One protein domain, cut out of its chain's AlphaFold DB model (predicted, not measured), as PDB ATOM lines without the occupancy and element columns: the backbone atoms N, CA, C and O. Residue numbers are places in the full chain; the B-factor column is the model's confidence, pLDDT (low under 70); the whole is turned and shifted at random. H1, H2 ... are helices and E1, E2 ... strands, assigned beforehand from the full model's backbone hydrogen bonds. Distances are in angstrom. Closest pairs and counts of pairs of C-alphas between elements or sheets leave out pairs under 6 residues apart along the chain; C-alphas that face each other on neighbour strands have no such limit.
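This is residues 43 to 119 of the 120 residues of an uncharacterized protein of Succinivibrio dextrinosolvens (UniProt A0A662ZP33). Two helical hairpins, the one of H4, the longest helix, with H3 and the other of H1 with H2, follow each other along an elongated, open frame, with no contact between the helices of one hairpin and those of the other. Residues 79 to 85 join H2 to H3, residues 96 to 102 stick out at the turn between H3 and H4, and the short strand E1 lies nearest of the elements to the mean of the C-alphas. The printed part has 77 residues, with one named strand and four named helices in the order E1, H1, H2, H3, H4, and its class is mostly helix. It is only just compact, close to loose, with a radius of gyration of the C-alphas of 13.7 A, and spans 41 by 26 by 22 A.

H4, residues 104 to 118, touches H3, residues 86 to 97, and the two form a helical hairpin. Their closest C-alphas, those of Arg 107 and Leu 91, are 7.0 A apart. Their lines stand at a shallow tilt of 6 degrees, and they run opposite ways. H4 touches H3 with residues 106 to 110 alone, and H3 touches H4 with residues 87 to 91 alone. H2, residues 69 to 78, is apart from both H3 and H4. H2 touches H1, residues 54 to 62, in the second helical hairpin, with the closest C-alphas, those of Gly 69 and Ile 57, 5.6 A apart. These two run opposite ways at a steep tilt of 44 degrees. E1, residues 48 to 51, meets H1 only through their link and is apart from H2, H3 and H4. E1 pairs with no named strand, but residues 43 to 44 form a short antiparallel pairing with its residues 48 to 49. In H1, H2, H3 and H4, every O i to N i+4 pair is within hydrogen-bond range.

H4 is 21.0 A long from C-alpha 104 at (178.974, 190.930, 129.243) to C-alpha 118 at (178.858, 185.907, 108.810). H3 measures 16.0 A between its first and last C-alphas, H2 14.3 A, H1 12.3 A and E1 8.2 A. E1 begins with C-alpha 48 at (188.631, 188.896, 128.025).

The two C-alphas farthest apart, those of Val 67 and Gln 100, are 42.0 A from each other. The printed part has no cut. The link from E1 to H1 is tight, those from H1 to H2, H2 to H3 and H3 to H4 are short, and no link is long. Residues 96 to 102 stand free. The mean pLDDT of the printed part is 93.3, and residue 45 alone is under 70.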
ATOM      1  N   LEU A  43     190.761 186.543 122.585       88.44
ATOM      2  CA  LEU A  43     190.807 186.372 124.025       88.44
ATOM      3  C   LEU A  43     192.228 186.644 124.525       88.44
ATOM      4  O   LEU A  43     193.185 186.003 124.099       88.44
ATOM      5  N   HIS A  44     192.351 187.555 125.481       82.75
ATOM      6  CA  HIS A  44     193.537 187.720 126.305       82.75
ATOM      7  C   HIS A  44     193.518 186.711 127.469       82.75
ATOM      8  O   HIS A  44     192.460 186.184 127.821       82.75
ATOM      9  N   GLY A  45     194.669 186.478 128.116       69.56
ATOM     10  CA  GLY A  45     194.921 185.445 129.144       69.56
ATOM     11  C   GLY A  45     194.053 185.448 130.416       69.56
ATOM     12  O   GLY A  45     194.327 184.688 131.335       69.56
ATOM     13  N   PHE A  46     192.997 186.261 130.470       76.19
ATOM     14  CA  PHE A  46     191.981 186.284 131.528       76.19
ATOM     15  C   PHE A  46     190.558 186.044 130.991       76.19
ATOM     16  O   PHE A  46     189.584 186.394 131.647       76.19
ATOM     17  N   GLY A  47     190.423 185.492 129.780       74.00
ATOM     18  CA  GLY A  47     189.120 185.245 129.151       74.00
ATOM     19  C   GLY A  47     188.428 186.508 128.629       74.00
ATOM     20  O   GLY A  47     187.233 186.481 128.351       74.00
ATOM     21  N   LEU A  48     189.164 187.613 128.484       78.00
ATOM     22  CA  LEU A  48     188.631 188.896 128.025       78.00
ATOM     23  C   LEU A  48     188.937 189.106 126.543       78.00
ATOM     24  O   LEU A  48     190.086 188.998 126.129       78.00
ATOM     25  N   TYR A  49     187.923 189.436 125.750       80.12
ATOM     26  CA  TYR A  49     188.059 189.739 124.325       80.12
ATOM     27  C   TYR A  49     188.616 191.149 124.117       80.12
ATOM     28  O   TYR A  49     187.848 192.081 123.892       80.12
ATOM     29  N   THR A  50     189.929 191.314 124.242       80.81
ATOM     30  CA  THR A  50     190.592 192.628 124.168       80.81
ATOM     31  C   THR A  50     191.790 192.665 123.230       80.81
ATOM     32  O   THR A  50     192.274 193.753 122.932       80.81
ATOM     33  N   ALA A  51     192.272 191.515 122.757       89.38
ATOM     34  CA  ALA A  51     193.416 191.460 121.859       89.38
ATOM     35  C   ALA A  51     192.990 191.678 120.401       89.38
ATOM     36  O   ALA A  51     191.859 191.374 120.019       89.38
ATOM     37  N   GLU A  52     193.910 192.178 119.577       93.94
ATOM     38  CA  GLU A  52     193.745 192.196 118.121       93.94
ATOM     39  C   GLU A  52     193.528 190.771 117.568       93.94
ATOM     40  O   GLU A  52     193.988 189.811 118.189       93.94
ATOM     41  N   PRO A  53     192.872 190.603 116.401       96.56
ATOM     42  CA  PRO A  53     192.539 189.291 115.819       96.56
ATOM     43  C   PRO A  53     193.749 188.486 115.295       96.56
ATOM     44  O   PRO A  53     193.585 187.603 114.453       96.56
ATOM     45  N   SER A  54     194.977 188.801 115.718       94.00
ATOM     46  CA  SER A  54     196.215 188.249 115.151       94.00
ATOM     47  C   SER A  54     196.327 186.735 115.325       94.00
ATOM     48  O   SER A  54     196.748 186.048 114.397       94.00
ATOM     49  N   HIS A  55     195.937 186.200 116.485       94.12
ATOM     50  CA  HIS A  55     196.008 184.759 116.728       94.12
ATOM     51  C   HIS A  55     194.950 184.033 115.896       94.12
ATOM     52  O   HIS A  55     195.270 183.067 115.207       94.12
ATOM     53  N   ARG A  56     193.711 184.531 115.872       94.75
ATOM     54  CA  ARG A  56     192.659 183.972 115.018       94.75
ATOM     55  C   ARG A  56     193.052 183.950 113.550       94.75
ATOM     56  O   ARG A  56     192.889 182.917 112.914       94.75
ATOM     57  N   ILE A  57     193.558 185.063 113.028       96.62
ATOM     58  CA  ILE A  57     193.957 185.172 111.622       96.62
ATOM     59  C   ILE A  57     195.116 184.215 111.315       96.62
ATOM     60  O   ILE A  57     195.064 183.526 110.302       96.62
ATOM     61  N   SER A  58     196.096 184.084 112.218       95.94
ATOM     62  CA  SER A  58     197.165 183.084 112.078       95.94
ATOM     63  C   SER A  58     196.617 181.655 112.005       95.94
ATOM     64  O   SER A  58     197.079 180.875 111.178       95.94
ATOM     65  N   MET A  59     195.619 181.307 112.826       95.38
ATOM     66  CA  MET A  59     195.004 179.973 112.782       95.38
ATOM     67  C   MET A  59     194.231 179.741 111.479       95.38
ATOM     68  O   MET A  59     194.258 178.643 110.935       95.38
ATOM     69  N   MET A  60     193.550 180.766 110.957       95.19
ATOM     70  CA  MET A  60     192.842 180.675 109.674       95.19
ATOM     71  C   MET A  60     193.815 180.433 108.509       95.19
ATOM     72  O   MET A  60     193.499 179.683 107.586       95.19
ATOM     73  N   GLU A  61     194.997 181.051 108.544       94.62
ATOM     74  CA  GLU A  61     196.061 180.833 107.558       94.62
ATOM     75  C   GLU A  61     196.668 179.426 107.680       94.62
ATOM     76  O   GLU A  61     196.784 178.719 106.677       94.62
ATOM     77  N   GLU A  62     196.964 178.976 108.905       94.75
ATOM     78  CA  GLU A  62     197.448 177.615 109.186       94.75
ATOM     79  C   GLU A  62     196.458 176.543 108.704       94.75
ATOM     80  O   GLU A  62     196.857 175.515 108.159       94.75
ATOM     81  N   HIS A  63     195.158 176.803 108.849       93.19
ATOM     82  CA  HIS A  63     194.091 175.908 108.403       93.19
ATOM     83  C   HIS A  63     193.718 176.067 106.920       93.19
ATOM     84  O   HIS A  63     192.785 175.411 106.454       93.19
ATOM     85  N   HIS A  64     194.427 176.911 106.164       92.19
ATOM     86  CA  HIS A  64     194.161 177.192 104.748       92.19
ATOM     87  C   HIS A  64     192.752 177.752 104.458       92.19
ATOM     88  O   HIS A  64     192.254 177.651 103.334       92.19
ATOM     89  N   GLU A  65     192.108 178.367 105.454       93.25
ATOM     90  CA  GLU A  65     190.833 179.086 105.303       93.25
ATOM     91  C   GLU A  65     191.036 180.434 104.589       93.25
ATOM     92  O   GLU A  65     190.142 180.939 103.902       93.25
ATOM     93  N   ILE A  66     192.241 180.998 104.728       94.06
ATOM     94  CA  ILE A  66     192.732 182.196 104.043       94.06
ATOM     95  C   ILE A  66     194.133 181.932 103.477       94.06
ATOM     96  O   ILE A  66     194.809 180.989 103.879       94.06
ATOM     97  N   VAL A  67     194.554 182.747 102.506       91.31
ATOM     98  CA  VAL A  67     195.840 182.567 101.800       91.31
ATOM     99  C   VAL A  67     196.971 183.382 102.417       91.31
ATOM    100  O   VAL A  67     198.105 182.922 102.412       91.31
ATOM    101  N   ASP A  68     196.660 184.588 102.885       95.06
ATOM    102  CA  ASP A  68     197.630 185.540 103.422       95.06
ATOM    103  C   ASP A  68     197.011 186.214 104.652       95.06
ATOM    104  O   ASP A  68     196.052 186.992 104.545       95.06
ATOM    105  N   GLY A  69     197.531 185.871 105.831       95.69
ATOM    106  CA  GLY A  69     197.061 186.411 107.102       95.69
ATOM    107  C   GLY A  69     197.318 187.912 107.239       95.69
ATOM    108  O   GLY A  69     196.483 188.645 107.780       95.69
ATOM    109  N   GLN A  70     198.433 188.409 106.702       96.94
ATOM    110  CA  GLN A  70     198.782 189.824 106.773       96.94
ATOM    111  C   GLN A  70     197.844 190.669 105.898       96.94
ATOM    112  O   GLN A  70     197.324 191.689 106.362       96.94
ATOM    113  N   GLU A  71     197.575 190.237 104.662       96.94
ATOM    114  CA  GLU A  71     196.608 190.893 103.775       96.94
ATOM    115  C   GLU A  71     195.203 190.892 104.397       96.94
ATOM    116  O   GLU A  71     194.506 191.913 104.381       96.94
ATOM    117  N   PHE A  72     194.793 189.771 105.001       97.50
ATOM    118  CA  PHE A  72     193.497 189.658 105.669       97.50
ATOM    119  C   PHE A  72     193.371 190.640 106.845       97.50
ATOM    120  O   PHE A  72     192.369 191.351 106.963       97.50
ATOM    121  N   PHE A  73     194.413 190.745 107.676       97.62
ATOM    122  CA  PHE A  73     194.462 191.703 108.780       97.62
ATOM    123  C   PHE A  73     194.382 193.155 108.290       97.62
ATOM    124  O   PHE A  73     193.643 193.966 108.857       97.62
ATOM    125  N   TYR A  74     195.095 193.498 107.212       98.00
ATOM    126  CA  TYR A  74     195.008 194.842 106.638       98.00
ATOM    127  C   TYR A  74     193.597 195.169 106.156       98.00
ATOM    128  O   TYR A  74     193.111 196.262 106.450       98.00
ATOM    129  N   LYS A  75     192.904 194.219 105.519       98.06
ATOM    130  CA  LYS A  75     191.503 194.401 105.116       98.06
ATOM    131  C   LYS A  75     190.578 194.610 106.313       98.06
ATOM    132  O   LYS A  75     189.724 195.491 106.249       98.06
ATOM    133  N   CYS A  76     190.776 193.885 107.420       98.31
ATOM    134  CA  CYS A  76     190.026 194.130 108.658       98.31
ATOM    135  C   CYS A  76     190.157 195.590 109.118       98.31
ATOM    136  O   CYS A  76     189.165 196.219 109.490       98.31
ATOM    137  N   LYS A  77     191.376 196.141 109.081       98.06
ATOM    138  CA  LYS A  77     191.657 197.513 109.513       98.06
ATOM    139  C   LYS A  77     191.125 198.560 108.537       98.06
ATOM    140  O   LYS A  77     190.490 199.520 108.964       98.06
ATOM    141  N   GLU A  78     191.381 198.381 107.245       98.38
ATOM    142  CA  GLU A  78     190.963 199.308 106.188       98.38
ATOM    143  C   GLU A  78     189.436 199.433 106.125       98.38
ATOM    144  O   GLU A  78     188.903 200.541 106.074       98.38
ATOM    145  N   GLN A  79     188.732 198.302 106.216       98.31
ATOM    146  CA  GLN A  79     187.271 198.252 106.176       98.31
ATOM    147  C   GLN A  79     186.616 198.513 107.540       98.31
ATOM    148  O   GLN A  79     185.391 198.498 107.634       98.31
ATOM    149  N   LYS A  80     187.411 198.764 108.594       98.31
ATOM    150  CA  LYS A  80     186.942 198.992 109.971       98.31
ATOM    151  C   LYS A  80     186.005 197.885 110.473       98.31
ATOM    152  O   LYS A  80     184.897 198.147 110.935       98.31
ATOM    153  N   LEU A  81     186.453 196.638 110.373       98.38
ATOM    154  CA  LEU A  81     185.685 195.453 110.756       98.38
ATOM    155  C   LEU A  81     186.102 194.920 112.130       98.38
ATOM    156  O   LEU A  81     187.268 195.003 112.526       98.38
ATOM    157  N   GLY A  82     185.148 194.321 112.844       97.88
ATOM    158  CA  GLY A  82     185.369 193.599 114.095       97.88
ATOM    159  C   GLY A  82     186.034 194.479 115.151       97.88
ATOM    160  O   GLY A  82     185.472 195.502 115.543       97.88
ATOM    161  N   TYR A  83     187.245 194.116 115.577       98.00
ATOM    162  CA  TYR A  83     188.066 194.893 116.515       98.00
ATOM    163  C   TYR A  83     188.274 196.359 116.085       98.00
ATOM    164  O   TYR A  83     188.398 197.239 116.931       98.00
ATOM    165  N   PHE A  84     188.278 196.645 114.780       98.00
ATOM    166  CA  PHE A  84     188.479 197.996 114.243       98.00
ATOM    167  C   PHE A  84     187.174 198.762 113.980       98.00
ATOM    168  O   PHE A  84     187.222 199.891 113.491       98.00
ATOM    169  N   SER A  85     186.018 198.156 114.261       98.38
ATOM    170  CA  SER A  85     184.709 198.756 113.995       98.38
ATOM    171  C   SER A  85     184.313 199.806 115.031       98.38
ATOM    172  O   SER A  85     184.671 199.724 116.209       98.38
ATOM    173  N   ASP A  86     183.489 200.765 114.604       98.38
ATOM    174  CA  ASP A  86     182.898 201.752 115.511       98.38
ATOM    175  C   ASP A  86     181.963 201.085 116.541       98.38
ATOM    176  O   ASP A  86     181.866 201.548 117.675       98.38
ATOM    177  N   GLU A  87     181.321 199.961 116.199       97.94
ATOM    178  CA  GLU A  87     180.478 199.197 117.132       97.94
ATOM    179  C   GLU A  87     181.284 198.652 118.313       97.94
ATOM    180  O   GLU A  87     180.872 198.780 119.467       97.94
ATOM    181  N   TYR A  88     182.458 198.086 118.030       97.44
ATOM    182  CA  TYR A  88     183.356 197.597 119.067       97.44
ATOM    183  C   TYR A  88     183.942 198.733 119.897       97.44
ATOM    184  O   TYR A  88     183.991 198.645 121.123       97.44
ATOM    185  N   LYS A  89     184.337 199.827 119.240       97.00
ATOM    186  CA  LYS A  89     184.823 201.023 119.925       97.00
ATOM    187  C   LYS A  89     183.783 201.558 120.912       97.00
ATOM    188  O   LYS A  89     184.131 201.838 122.055       97.00
ATOM    189  N   ASN A  90     182.514 201.636 120.509       96.75
ATOM    190  CA  ASN A  90     181.428 202.084 121.379       96.75
ATOM    191  C   ASN A  90     181.216 201.147 122.579       96.75
ATOM    192  O   ASN A  90     180.977 201.629 123.685       96.75
ATOM    193  N   LEU A  91     181.337 199.827 122.385       95.44
ATOM    194  CA  LEU A  91     181.292 198.853 123.483       95.44
ATOM    195  C   LEU A  91     182.444 199.077 124.476       95.44
ATOM    196  O   LEU A  91     182.211 199.138 125.678       95.44
ATOM    197  N   VAL A  92     183.671 199.254 123.983       93.62
ATOM    198  CA  VAL A  92     184.845 199.516 124.833       93.62
ATOM    199  C   VAL A  92     184.707 200.852 125.575       93.62
ATOM    200  O   VAL A  92     185.043 200.952 126.754       93.62
ATOM    201  N   GLU A  93     184.178 201.888 124.922       95.00
ATOM    202  CA  GLU A  93     183.902 203.178 125.564       95.00
ATOM    203  C   GLU A  93     182.816 203.076 126.643       95.00
ATOM    204  O   GLU A  93     182.937 203.730 127.683       95.00
ATOM    205  N   LEU A  94     181.779 202.262 126.422       92.75
ATOM    206  CA  LEU A  94     180.754 201.956 127.421       92.75
ATOM    207  C   LEU A  94     181.381 201.273 128.645       92.75
ATOM    208  O   LEU A  94     181.244 201.779 129.757       92.75
ATOM    209  N   GLU A  95     182.161 200.214 128.425       91.19
ATOM    210  CA  GLU A  95     182.871 199.475 129.478       91.19
ATOM    211  C   GLU A  95     183.871 200.347 130.253       91.19
ATOM    212  O   GLU A  95     184.066 200.190 131.459       91.19
ATOM    213  N   HIS A  96     184.515 201.303 129.583       90.25
ATOM    214  CA  HIS A  96     185.410 202.251 130.241       90.25
ATOM    215  C   HIS A  96     184.682 203.320 131.047       90.25
ATOM    216  O   HIS A  96     185.229 203.778 132.060       90.25
ATOM    217  N   ARG A  97     183.498 203.740 130.594       93.69
ATOM    218  CA  ARG A  97     182.664 204.734 131.273       93.69
ATOM    219  C   ARG A  97     182.070 204.165 132.554       93.69
ATOM    220  O   ARG A  97     182.062 204.869 133.560       93.69
ATOM    221  N   ASP A  98     181.620 202.917 132.517       90.69
ATOM    222  CA  ASP A  98     180.950 202.262 133.635       90.69
ATOM    223  C   ASP A  98     181.716 201.018 134.102       90.69
ATOM    224  O   ASP A  98     181.260 199.884 134.026       90.69
ATOM    225  N   ARG A  99     182.934 201.240 134.615       82.62
ATOM    226  CA  ARG A  99     183.861 200.158 135.005       82.62
ATOM    227  C   ARG A  99     183.334 199.219 136.097       82.62
ATOM    228  O   ARG A  99     183.984 198.216 136.376       82.62
ATOM    229  N   GLN A 100     182.255 199.593 136.786       86.06
ATOM    230  CA  GLN A 100     181.641 198.777 137.837       86.06
ATOM    231  C   GLN A 100     180.463 197.946 137.319       86.06
ATOM    232  O   GLN A 100     180.061 197.003 138.001       86.06
ATOM    233  N   ALA A 101     179.923 198.273 136.143       86.75
ATOM    234  CA  ALA A 101     178.866 197.504 135.512       86.75
ATOM    235  C   ALA A 101     179.430 196.325 134.712       86.75
ATOM    236  O   ALA A 101     180.498 196.386 134.101       86.75
ATOM    237  N   ASP A 102     178.675 195.231 134.719       88.25
ATOM    238  CA  ASP A 102     178.939 194.077 133.875       88.25
ATOM    239  C   ASP A 102     178.256 194.268 132.513       88.25
ATOM    240  O   ASP A 102     177.036 194.151 132.405       88.25
ATOM    241  N   HIS A 103     179.051 194.533 131.475       91.06
ATOM    242  CA  HIS A 103     178.586 194.670 130.086       91.06
ATOM    243  C   HIS A 103     178.746 193.385 129.259       91.06
ATOM    244  O   HIS A 103     178.782 193.409 128.022       91.06
ATOM    245  N   THR A 104     178.861 192.229 129.922       90.38
ATOM    246  CA  THR A 104     178.974 190.930 129.243       90.38
ATOM    247  C   THR A 104     177.805 190.695 128.286       90.38
ATOM    248  O   THR A 104     178.001 190.139 127.204       90.38
ATOM    249  N   SER A 105     176.595 191.145 128.631       92.75
ATOM    250  CA  SER A 105     175.406 190.929 127.799       92.75
ATOM    251  C   SER A 105     175.473 191.678 126.461       92.75
ATOM    252  O   SER A 105     175.175 191.107 125.410       92.75
ATOM    253  N   GLU A 106     175.955 192.919 126.473       95.62
ATOM    254  CA  GLU A 106     176.118 193.789 125.312       95.62
ATOM    255  C   GLU A 106     177.220 193.261 124.396       95.62
ATOM    256  O   GLU A 106     177.050 193.197 123.175       95.62
ATOM    257  N   ARG A 107     178.320 192.789 124.990       93.94
ATOM    258  CA  ARG A 107     179.407 192.126 124.267       93.94
ATOM    259  C   ARG A 107     178.942 190.845 123.580       93.94
ATOM    260  O   ARG A 107     179.222 190.642 122.397       93.94
ATOM    261  N   LEU A 108     178.213 189.989 124.298       94.56
ATOM    262  CA  LEU A 108     177.657 188.758 123.732       94.56
ATOM    263  C   LEU A 108     176.643 189.057 122.623       94.56
ATOM    264  O   LEU A 108     176.656 188.374 121.601       94.56
ATOM    265  N   ALA A 109     175.812 190.089 122.784       97.12
ATOM    266  CA  ALA A 109     174.870 190.518 121.756       97.12
ATOM    267  C   ALA A 109     175.588 190.996 120.483       97.12
ATOM    268  O   ALA A 109     175.203 190.593 119.381       97.12
ATOM    269  N   LEU A 110     176.661 191.785 120.620       97.62
ATOM    270  CA  LEU A 110     177.473 192.235 119.488       97.62
ATOM    271  C   LEU A 110     178.102 191.052 118.740       97.62
ATOM    272  O   LEU A 110     177.997 190.949 117.519       97.62
ATOM    273  N   PHE A 111     178.702 190.107 119.465       96.19
ATOM    274  CA  PHE A 111     179.318 188.939 118.835       96.19
ATOM    275  C   PHE A 111     178.293 187.983 118.227       96.19
ATOM    276  O   PHE A 111     178.553 187.422 117.164       96.19
ATOM    277  N   ALA A 112     177.121 187.828 118.842       97.50
ATOM    278  CA  ALA A 112     176.024 187.057 118.263       97.50
ATOM    279  C   ALA A 112     175.513 187.691 116.961       97.50
ATOM    280  O   ALA A 112     175.259 186.975 115.989       97.50
ATOM    281  N   LYS A 113     175.411 189.027 116.914       98.38
ATOM    282  CA  LYS A 113     175.076 189.767 115.693       98.38
ATOM    283  C   LYS A 113     176.095 189.481 114.589       98.38
ATOM    284  O   LYS A 113     175.702 189.004 113.529       98.38
ATOM    285  N   TRP A 114     177.383 189.704 114.841       98.31
ATOM    286  CA  TRP A 114     178.422 189.491 113.826       98.31
ATOM    287  C   TRP A 114     178.511 188.042 113.359       98.31
ATOM    288  O   TRP A 114     178.688 187.782 112.172       98.31
ATOM    289  N   ARG A 115     178.342 187.090 114.281       97.38
ATOM    290  CA  ARG A 115     178.264 185.668 113.949       97.38
ATOM    291  C   ARG A 115     177.130 185.383 112.962       97.38
ATOM    292  O   ARG A 115     177.341 184.716 111.954       97.38
ATOM    293  N   LYS A 116     175.943 185.935 113.227       98.00
ATOM    294  CA  LYS A 116     174.779 185.804 112.344       98.00
ATOM    295  C   LYS A 116     175.021 186.443 110.975       98.00
ATOM    296  O   LYS A 116     174.644 185.851 109.973       98.00
ATOM    297  N   GLU A 117     175.639 187.623 110.928       96.69
ATOM    298  CA  GLU A 117     175.991 188.315 109.677       96.69
ATOM    299  C   GLU A 117     176.991 187.518 108.830       96.69
ATOM    300  O   GLU A 117     176.897 187.529 107.607       96.69
ATOM    301  N   ALA A 118     177.905 186.791 109.476       95.12
ATOM    302  CA  ALA A 118     178.858 185.907 108.810       95.12
ATOM    303  C   ALA A 118     178.259 184.551 108.384       95.12
ATOM    304  O   ALA A 118     178.889 183.834 107.612       95.12
ATOM    305  N   GLY A 119     177.068 184.188 108.874       94.00
ATOM    306  CA  GLY A 119     176.410 182.921 108.540       94.00
ATOM    307  C   GLY A 119     177.052 181.676 109.168       94.00
ATOM    308  O   GLY A 119     177.005 180.610 108.555       94.00
TER     309      GLY A 119